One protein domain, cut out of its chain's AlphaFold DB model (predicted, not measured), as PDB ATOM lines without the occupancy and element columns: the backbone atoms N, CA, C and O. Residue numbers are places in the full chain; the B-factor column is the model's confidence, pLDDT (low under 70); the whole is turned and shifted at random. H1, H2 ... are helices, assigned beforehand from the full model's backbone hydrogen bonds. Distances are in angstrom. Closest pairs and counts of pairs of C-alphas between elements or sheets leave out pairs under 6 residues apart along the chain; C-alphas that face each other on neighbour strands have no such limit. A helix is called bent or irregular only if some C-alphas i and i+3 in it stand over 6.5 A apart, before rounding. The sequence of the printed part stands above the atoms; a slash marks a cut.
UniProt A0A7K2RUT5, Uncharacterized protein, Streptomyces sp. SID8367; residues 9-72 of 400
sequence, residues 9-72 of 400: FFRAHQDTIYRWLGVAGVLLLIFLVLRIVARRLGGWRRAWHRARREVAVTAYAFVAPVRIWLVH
ATOM      1  N   PHE A   9     193.199 184.380 196.643       73.44
ATOM      2  CA  PHE A   9     193.540 185.256 195.522       73.44
ATOM      3  C   PHE A   9     194.274 186.523 195.983       73.44
ATOM      4  O   PHE A   9     195.314 186.861 195.415       73.44
ATOM      5  N   PHE A  10     193.787 187.188 197.038       72.69
ATOM      6  CA  PHE A  10     194.442 188.378 197.589       72.69
ATOM      7  C   PHE A  10     195.849 188.080 198.108       72.69
ATOM      8  O   PHE A  10     196.763 188.830 197.781       72.69
ATOM      9  N   ARG A  11     196.062 186.980 198.845       76.19
ATOM     10  CA  ARG A  11     197.408 186.594 199.318       76.19
ATOM     11  C   ARG A  11     198.356 186.249 198.171       76.19
ATOM     12  O   ARG A  11     199.507 186.659 198.202       76.19
ATOM     13  N   ALA A  12     197.867 185.567 197.134       78.88
ATOM     14  CA  ALA A  12     198.670 185.242 195.956       78.88
ATOM     15  C   ALA A  12     199.075 186.481 195.127       78.88
ATOM     16  O   ALA A  12     200.079 186.438 194.422       78.88
ATOM     17  N   HIS A  13     198.323 187.586 195.216       82.50
ATOM     18  CA  HIS A  13     198.561 188.811 194.436       82.50
ATOM     19  C   HIS A  13     198.955 190.028 195.290       82.50
ATOM     20  O   HIS A  13     199.049 191.134 194.753       82.50
ATOM     21  N   GLN A  14     199.209 189.852 196.591       82.81
ATOM     22  CA  GLN A  14     199.526 190.934 197.533       82.81
ATOM     23  C   GLN A  14     200.698 191.797 197.046       82.81
ATOM     24  O   GLN A  14     200.564 193.017 196.978       82.81
ATOM     25  N   ASP A  15     201.788 191.182 196.590       81.06
ATOM     26  CA  ASP A  15     202.959 191.904 196.070       81.06
ATOM     27  C   ASP A  15     202.640 192.727 194.819       81.06
ATOM     28  O   ASP A  15     203.120 193.849 194.644       81.06
ATOM     29  N   THR A  16     201.774 192.200 193.950       85.31
ATOM     30  CA  THR A  16     201.332 192.910 192.745       85.31
ATOM     31  C   THR A  16     200.460 194.104 193.123       85.31
ATOM     32  O   THR A  16     200.657 195.198 192.593       85.31
ATOM     33  N   ILE A  17     199.547 193.924 194.079       86.25
ATOM     34  CA  ILE A  17     198.676 194.987 194.591       86.25
ATOM     35  C   ILE A  17     199.512 196.088 195.248       86.25
ATOM     36  O   ILE A  17     199.337 197.251 194.894       86.25
ATOM     37  N   TYR A  18     200.461 195.756 196.129       90.06
ATOM     38  CA  TYR A  18     201.333 196.750 196.763       90.06
ATOM     39  C   TYR A  18     202.231 197.474 195.757       90.06
ATOM     40  O   TYR A  18     202.409 198.685 195.873       90.06
ATOM     41  N   ARG A  19     202.739 196.784 194.726       88.75
ATOM     42  CA  ARG A  19     203.513 197.424 193.652       88.75
ATOM     43  C   ARG A  19     202.670 198.435 192.879       88.75
ATOM     44  O   ARG A  19     203.117 199.558 192.659       88.75
ATOM     45  N   TRP A  20     201.448 198.068 192.497       92.56
ATOM     46  CA  TRP A  20     200.532 198.982 191.809       92.56
ATOM     47  C   TRP A  20     200.069 200.129 192.702       92.56
ATOM     48  O   TRP A  20     199.994 201.260 192.230       92.56
ATOM     49  N   LEU A  21     199.823 199.873 193.988       91.88
ATOM     50  CA  LEU A  21     199.451 200.902 194.957       91.88
ATOM     51  C   LEU A  21     200.608 201.882 195.200       91.88
ATOM     52  O   LEU A  21     200.385 203.086 195.262       91.88
ATOM     53  N   GLY A  22     201.846 201.382 195.253       92.25
ATOM     54  CA  GLY A  22     203.056 202.198 195.317       92.25
ATOM     55  C   GLY A  22     203.223 203.072 194.073       92.25
ATOM     56  O   GLY A  22     203.409 204.282 194.194       92.25
ATOM     57  N   VAL A  23     203.070 202.496 192.874       91.56
ATOM     58  CA  VAL A  23     203.093 203.252 191.607       91.56
ATOM     59  C   VAL A  23     201.984 204.308 191.577       91.56
ATOM     60  O   VAL A  23     202.250 205.460 191.239       91.56
ATOM     61  N   ALA A  24     200.760 203.956 191.979       93.25
ATOM     62  CA  ALA A  24     199.636 204.885 192.044       93.25
ATOM     63  C   ALA A  24     199.877 206.015 193.059       93.25
ATOM     64  O   ALA A  24     199.604 207.176 192.755       93.25
ATOM     65  N   GLY A  25     200.442 205.703 194.229       94.69
ATOM     66  CA  GLY A  25     200.808 206.682 195.253       94.69
ATOM     67  C   GLY A  25     201.883 207.659 194.773       94.69
ATOM     68  O   GLY A  25     201.738 208.869 194.941       94.69
ATOM     69  N   VAL A  26     202.922 207.160 194.096       93.25
ATOM     70  CA  VAL A  26     203.965 208.002 193.488       93.25
ATOM     71  C   VAL A  26     203.385 208.879 192.374       93.25
ATOM     72  O   VAL A  26     203.663 210.077 192.338       93.25
ATOM     73  N   LEU A  27     202.531 208.336 191.499       91.62
ATOM     74  CA  LEU A  27     201.853 209.111 190.452       91.62
ATOM     75  C   LEU A  27     200.957 210.209 191.035       91.62
ATOM     76  O   LEU A  27     200.956 211.333 190.530       91.62
ATOM     77  N   LEU A  28     200.231 209.909 192.113       93.88
ATOM     78  CA  LEU A  28     199.403 210.882 192.819       93.88
ATOM     79  C   LEU A  28     200.257 212.001 193.421       93.88
ATOM     80  O   LEU A  28     199.912 213.173 193.276       93.88
ATOM     81  N   LEU A  29     201.381 211.656 194.055       92.44
ATOM     82  CA  LEU A  29     202.322 212.628 194.607       92.44
ATOM     83  C   LEU A  29     202.872 213.549 193.510       92.44
ATOM     84  O   LEU A  29     202.816 214.772 193.653       92.44
ATOM     85  N   ILE A  30     203.327 212.978 192.388       89.81
ATOM     86  CA  ILE A  30     203.790 213.726 191.210       89.81
ATOM     87  C   ILE A  30     202.688 214.672 190.723       89.81
ATOM     88  O   ILE A  30     202.918 215.871 190.567       89.81
ATOM     89  N   PHE A  31     201.466 214.168 190.549       89.69
ATOM     90  CA  PHE A  31     200.324 214.973 190.125       89.69
ATOM     91  C   PHE A  31     200.035 216.132 191.089       89.69
ATOM     92  O   PHE A  31     199.772 217.253 190.646       89.69
ATOM     93  N   LEU A  32     200.119 215.901 192.405       91.31
ATOM     94  CA  LEU A  32     199.899 216.937 193.413       91.31
ATOM     95  C   LEU A  32     200.962 218.034 193.334       91.31
ATOM     96  O   LEU A  32     200.619 219.217 193.365       91.31
ATOM     97  N   VAL A  33     202.233 217.652 193.179       87.25
ATOM     98  CA  VAL A  33     203.347 218.591 193.003       87.25
ATOM     99  C   VAL A  33     203.144 219.419 191.734       87.25
ATOM    100  O   VAL A  33     203.157 220.650 191.812       87.25
ATOM    101  N   LEU A  34     202.844 218.783 190.591       84.25
ATOM    102  CA  LEU A  34     202.527 219.498 189.348       84.25
ATOM    103  C   LEU A  34     201.346 220.457 189.535       84.25
ATOM    104  O   LEU A  34     201.379 221.590 189.051       84.25
ATOM    105  N   ARG A  35     200.306 220.040 190.263       85.38
ATOM    106  CA  ARG A  35     199.125 220.865 190.539       85.38
ATOM    107  C   ARG A  35     199.450 222.064 191.428       85.38
ATOM    108  O   ARG A  35     198.919 223.146 191.179       85.38
ATOM    109  N   ILE A  36     200.278 221.902 192.457       86.31
ATOM    110  CA  ILE A  36     200.705 223.001 193.339       86.31
ATOM    111  C   ILE A  36     201.543 224.006 192.549       86.31
ATOM    112  O   ILE A  36     201.270 225.205 192.603       86.31
ATOM    113  N   VAL A  37     202.504 223.522 191.761       80.69
ATOM    114  CA  VAL A  37     203.344 224.359 190.894       80.69
ATOM    115  C   VAL A  37     202.490 225.117 189.875       80.69
ATOM    116  O   VAL A  37     202.604 226.335 189.755       80.69
ATOM    117  N   ALA A  38     201.557 224.439 189.204       77.81
ATOM    118  CA  ALA A  38     200.660 225.073 188.244       77.81
ATOM    119  C   ALA A  38     199.723 226.112 188.880       77.81
ATOM    120  O   ALA A  38     199.429 227.132 188.256       77.81
ATOM    121  N   ARG A  39     199.264 225.888 190.120       82.06
ATOM    122  CA  ARG A  39     198.482 226.886 190.866       82.06
ATOM    123  C   ARG A  39     199.329 228.101 191.249       82.06
ATOM    124  O   ARG A  39     198.870 229.220 191.050       82.06
ATOM    125  N   ARG A  40     200.569 227.901 191.712       80.12
ATOM    126  CA  ARG A  40     201.502 228.998 192.047       80.12
ATOM    127  C   ARG A  40     201.869 229.861 190.838       80.12
ATOM    128  O   ARG A  40     202.067 231.058 190.987       80.12
ATOM    129  N   LEU A  41     201.906 229.279 189.642       74.25
ATOM    130  CA  LEU A  41     202.229 229.978 188.392       74.25
ATOM    131  C   LEU A  41     201.011 230.645 187.713       74.25
ATOM    132  O   LEU A  41     201.099 231.086 186.566       74.25
ATOM    133  N   GLY A  42     199.867 230.737 188.401       80.62
ATOM    134  CA  GLY A  42     198.676 231.421 187.892       80.62
ATOM    135  C   GLY A  42     197.858 230.607 186.884       80.62
ATOM    136  O   GLY A  42     197.193 231.189 186.028       80.62
ATOM    137  N   GLY A  43     197.916 229.273 186.965       84.19
ATOM    138  CA  GLY A  43     197.065 228.346 186.218       84.19
ATOM    139  C   GLY A  43     197.827 227.421 185.265       84.19
ATOM    140  O   GLY A  43     198.897 227.750 184.750       84.19
ATOM    141  N   TRP A  44     197.221 226.262 184.973       75.56
ATOM    142  CA  TRP A  44     197.792 225.218 184.105       75.56
ATOM    143  C   TRP A  44     198.197 225.748 182.723       75.56
ATOM    144  O   TRP A  44     199.240 225.379 182.191       75.56
ATOM    145  N   ARG A  45     197.420 226.693 182.172       77.94
ATOM    146  CA  ARG A  45     197.714 227.328 180.878       77.94
ATOM    147  C   ARG A  45     199.029 228.118 180.901       77.94
ATOM    148  O   ARG A  45     199.824 227.983 179.977       77.94
ATOM    149  N   ARG A  46     199.298 228.906 181.951       76.12
ATOM    150  CA  ARG A  46     200.528 229.717 182.061       76.12
ATOM    151  C   ARG A  46     201.762 228.854 182.314       76.12
ATOM    152  O   ARG A  46     202.781 229.062 181.658       76.12
ATOM    153  N   ALA A  47     201.647 227.853 183.189       76.38
ATOM    154  CA  ALA A  47     202.709 226.874 183.421       76.38
ATOM    155  C   ALA A  47     203.059 226.107 182.134       76.38
ATOM    156  O   ALA A  47     204.231 226.001 181.780       76.38
ATOM    157  N   TRP A  48     202.049 225.669 181.374       78.50
ATOM    158  CA  TRP A  48     202.246 225.010 180.083       78.50
ATOM    159  C   TRP A  48     202.882 225.927 179.036       78.50
ATOM    160  O   TRP A  48     203.790 225.505 178.324       78.50
ATOM    161  N   HIS A  49     202.467 227.196 178.950       79.75
ATOM    162  CA  HIS A  49     203.101 228.158 178.046       79.75
ATOM    163  C   HIS A  49     204.572 228.411 178.395       79.75
ATOM    164  O   HIS A  49     205.390 228.535 177.485       79.75
ATOM    165  N   ARG A  50     204.926 228.454 179.684       78.19
ATOM    166  CA  ARG A  50     206.315 228.624 180.126       78.19
ATOM    167  C   ARG A  50     207.159 227.381 179.853       78.19
ATOM    168  O   ARG A  50     208.203 227.505 179.223       78.19
ATOM    169  N   ALA A  51     206.653 226.198 180.199       79.75
ATOM    170  CA  ALA A  51     207.298 224.927 179.879       79.75
ATOM    171  C   ALA A  51     207.493 224.762 178.364       79.75
ATOM    172  O   ALA A  51     208.572 224.398 177.919       79.75
ATOM    173  N   ARG A  52     206.494 225.118 177.543       81.50
ATOM    174  CA  ARG A  52     206.633 225.120 176.080       81.50
ATOM    175  C   ARG A  52     207.703 226.085 175.586       81.50
ATOM    176  O   ARG A  52     208.405 225.737 174.646       81.50
ATOM    177  N   ARG A  53     207.838 227.273 176.183       80.00
ATOM    178  CA  ARG A  53     208.900 228.227 175.817       80.00
ATOM    179  C   ARG A  53     210.282 227.687 176.181       80.00
ATOM    180  O   ARG A  53     211.169 227.717 175.340       80.00
ATOM    181  N   GLU A  54     210.449 227.143 177.382       83.81
ATOM    182  CA  GLU A  54     211.728 226.581 177.841       83.81
ATOM    183  C   GLU A  54     212.111 225.313 177.053       83.81
ATOM    184  O   GLU A  54     213.255 225.172 176.613       83.81
ATOM    185  N   VAL A  55     211.138 224.442 176.757       79.75
ATOM    186  CA  VAL A  55     211.318 223.285 175.867       79.75
ATOM    187  C   VAL A  55     211.612 223.733 174.442       79.75
ATOM    188  O   VAL A  55     212.462 223.126 173.813       79.75
ATOM    189  N   ALA A  56     210.983 224.789 173.918       76.81
ATOM    190  CA  ALA A  56     211.275 225.283 172.572       76.81
ATOM    191  C   ALA A  56     212.704 225.835 172.453       76.81
ATOM    192  O   ALA A  56     213.381 225.547 171.469       76.81
ATOM    193  N   VAL A  57     213.191 226.568 173.462       75.75
ATOM    194  CA  VAL A  57     214.573 227.080 173.499       75.75
ATOM    195  C   VAL A  57     215.578 225.929 173.583       75.75
ATOM    196  O   VAL A  57     216.554 225.895 172.834       75.75
ATOM    197  N   THR A  58     215.305 224.939 174.433       76.25
ATOM    198  CA  THR A  58     216.167 223.759 174.593       76.25
ATOM    199  C   THR A  58     216.128 222.870 173.348       76.25
ATOM    200  O   THR A  58     217.161 222.455 172.831       76.25
ATOM    201  N   ALA A  59     214.938 222.639 172.795       74.56
ATOM    202  CA  ALA A  59     214.750 221.889 171.563       74.56
ATOM    203  C   ALA A  59     215.461 222.571 170.397       74.56
ATOM    204  O   ALA A  59     216.087 221.878 169.612       74.56
ATOM    205  N   TYR A  60     215.452 223.902 170.294       74.69
ATOM    206  CA  TYR A  60     216.193 224.598 169.242       74.69
ATOM    207  C   TYR A  60     217.701 224.288 169.293       74.69
ATOM    208  O   TYR A  60     218.308 224.027 168.251       74.69
ATOM    209  N   ALA A  61     218.282 224.207 170.495       74.31
ATOM    210  CA  ALA A  61     219.685 223.839 170.684       74.31
ATOM    211  C   ALA A  61     219.986 222.375 170.296       74.31
ATOM    212  O   ALA A  61     221.023 222.106 169.690       74.31
ATOM    213  N   PHE A  62     219.075 221.433 170.569       79.50
ATOM    214  CA  PHE A  62     219.257 220.010 170.225       79.50
ATOM    215  C   PHE A  62     218.805 219.635 168.803       79.50
ATOM    216  O   PHE A  62     219.306 218.670 168.225       79.50
ATOM    217  N   VAL A  63     217.891 220.398 168.201       84.38
ATOM    218  CA  VAL A  63     217.378 220.162 166.843       84.38
ATOM    219  C   VAL A  63     218.372 220.646 165.794       84.38
ATOM    220  O   VAL A  63     218.457 220.035 164.729       84.38
ATOM    221  N   ALA A  64     219.156 221.695 166.066       81.06
ATOM    222  CA  ALA A  64     220.120 222.216 165.097       81.06
ATOM    223  C   ALA A  64     221.142 221.152 164.621       81.06
ATOM    224  O   ALA A  64     221.257 220.971 163.403       81.06
ATOM    225  N   PRO A  65     221.807 220.367 165.498       84.88
ATOM    226  CA  PRO A  65     222.680 219.268 165.072       84.88
ATOM    227  C   PRO A  65     221.956 218.203 164.239       84.88
ATOM    228  O   PRO A  65     222.467 217.772 163.203       84.88
ATOM    229  N   VAL A  66     220.745 217.810 164.653       88.50
ATOM    230  CA  VAL A  66     219.943 216.799 163.946       88.50
ATOM    231  C   VAL A  66     219.542 217.301 162.560       88.50
ATOM    232  O   VAL A  66     219.675 216.569 161.582       88.50
ATOM    233  N   ARG A  67     219.120 218.563 162.438       88.94
ATOM    234  CA  ARG A  67     218.776 219.191 161.156       88.94
ATOM    235  C   ARG A  67     219.981 219.232 160.221       88.94
ATOM    236  O   ARG A  67     219.844 218.862 159.059       88.94
ATOM    237  N   ILE A  68     221.156 219.633 160.712       89.69
ATOM    238  CA  ILE A  68     222.395 219.653 159.916       89.69
ATOM    239  C   ILE A  68     222.744 218.242 159.433       89.69
ATOM    240  O   ILE A  68     223.083 218.056 158.263       89.69
ATOM    241  N   TRP A  69     222.625 217.239 160.306       91.94
ATOM    242  CA  TRP A  69     222.854 215.846 159.937       91.94
ATOM    243  C   TRP A  69     221.849 215.356 158.887       91.94
ATOM    244  O   TRP A  69     222.263 214.776 157.886       91.94
ATOM    245  N   LEU A  70     220.553 215.639 159.051       94.25
ATOM    246  CA  LEU A  70     219.513 215.269 158.087       94.25
ATOM    247  C   LEU A  70     219.732 215.927 156.721       94.25
ATOM    248  O   LEU A  70     219.646 215.242 155.702       94.25
ATOM    249  N   VAL A  71     220.068 217.220 156.690       93.69
ATOM    250  CA  VAL A  71     220.412 217.932 155.450       93.69
ATOM    251  C   VAL A  71     221.628 217.285 154.795       93.69
ATOM    252  O   VAL A  71     221.575 216.957 153.615       93.69
ATOM    253  N   HIS A  72     222.681 216.984 155.559       94.81
ATOM    254  CA  HIS A  72     223.851 216.284 155.030       94.81
ATOM    255  C   HIS A  72     223.499 214.901 154.457       94.81
ATOM    256  O   HIS A  72     223.985 214.535 153.389       94.81
TER     257      HIS A  72
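Overview. This is residues 9 to 72 of the 400 residues of an uncharacterized protein of Streptomyces sp. SID8367 (UniProt A0A7K2RUT5). Two long helices, H1 and then H2, meet near their ends at a tight link and make a wide V or L, with the link at its corner. The arms stand open: residues 9 to 33 of H1 and 51 to 72 of H2 stand free. The printed part has 64 residues with two named helices and no named strand, and its class is all helix. It is extended, with a radius of gyration of the C-alphas of 20.1 A, and flat in outline, spanning 59 by 38 by 11 A.

Along the chain. Find C-alpha 9 at (193.540, 185.256, 195.522); from there H1, residues 9 to 40, runs 44.6 A to C-alpha 40 at (201.502, 228.998, 192.047). Near residue 16 you meet a kink of 50 degrees, and H1 is irregular: C-alphas 12 and 15 are 7.9 A apart. After residues 41 to 43, H2, residues 44 to 72, runs 40.1 A to C-alpha 72 at (223.851, 216.284, 155.030). H2 has a kink of 42 degrees near residue 62; it is neither bent nor irregular, but only just: C-alphas 62 and 65 are 6.2 A apart.

Arrangement. Look beside the link, where H1 and H2 touch only at the corner, H1 with residues 35 to 38 alone and H2 with residues 44 to 47 alone. Their closest C-alphas are those of Ala 38 and Trp 44, 5.0 A apart. Their lines, that of H1 a rough one, are about perpendicular at 81 degrees, and their centres are 30.6 A apart. Along the backbones, 26 of 28 O i to N i+4 pairs in H1 and 23 of 25 in H2 are within hydrogen-bond range.

Size, cuts and confidence. The two C-alphas farthest apart, those of Arg 11 and His 72, are 59.5 A apart. The printed part has no cut, and the link from H1 to H2 is tight. The mean pLDDT of the printed part of this model is 83.9, and no printed residue is under 70.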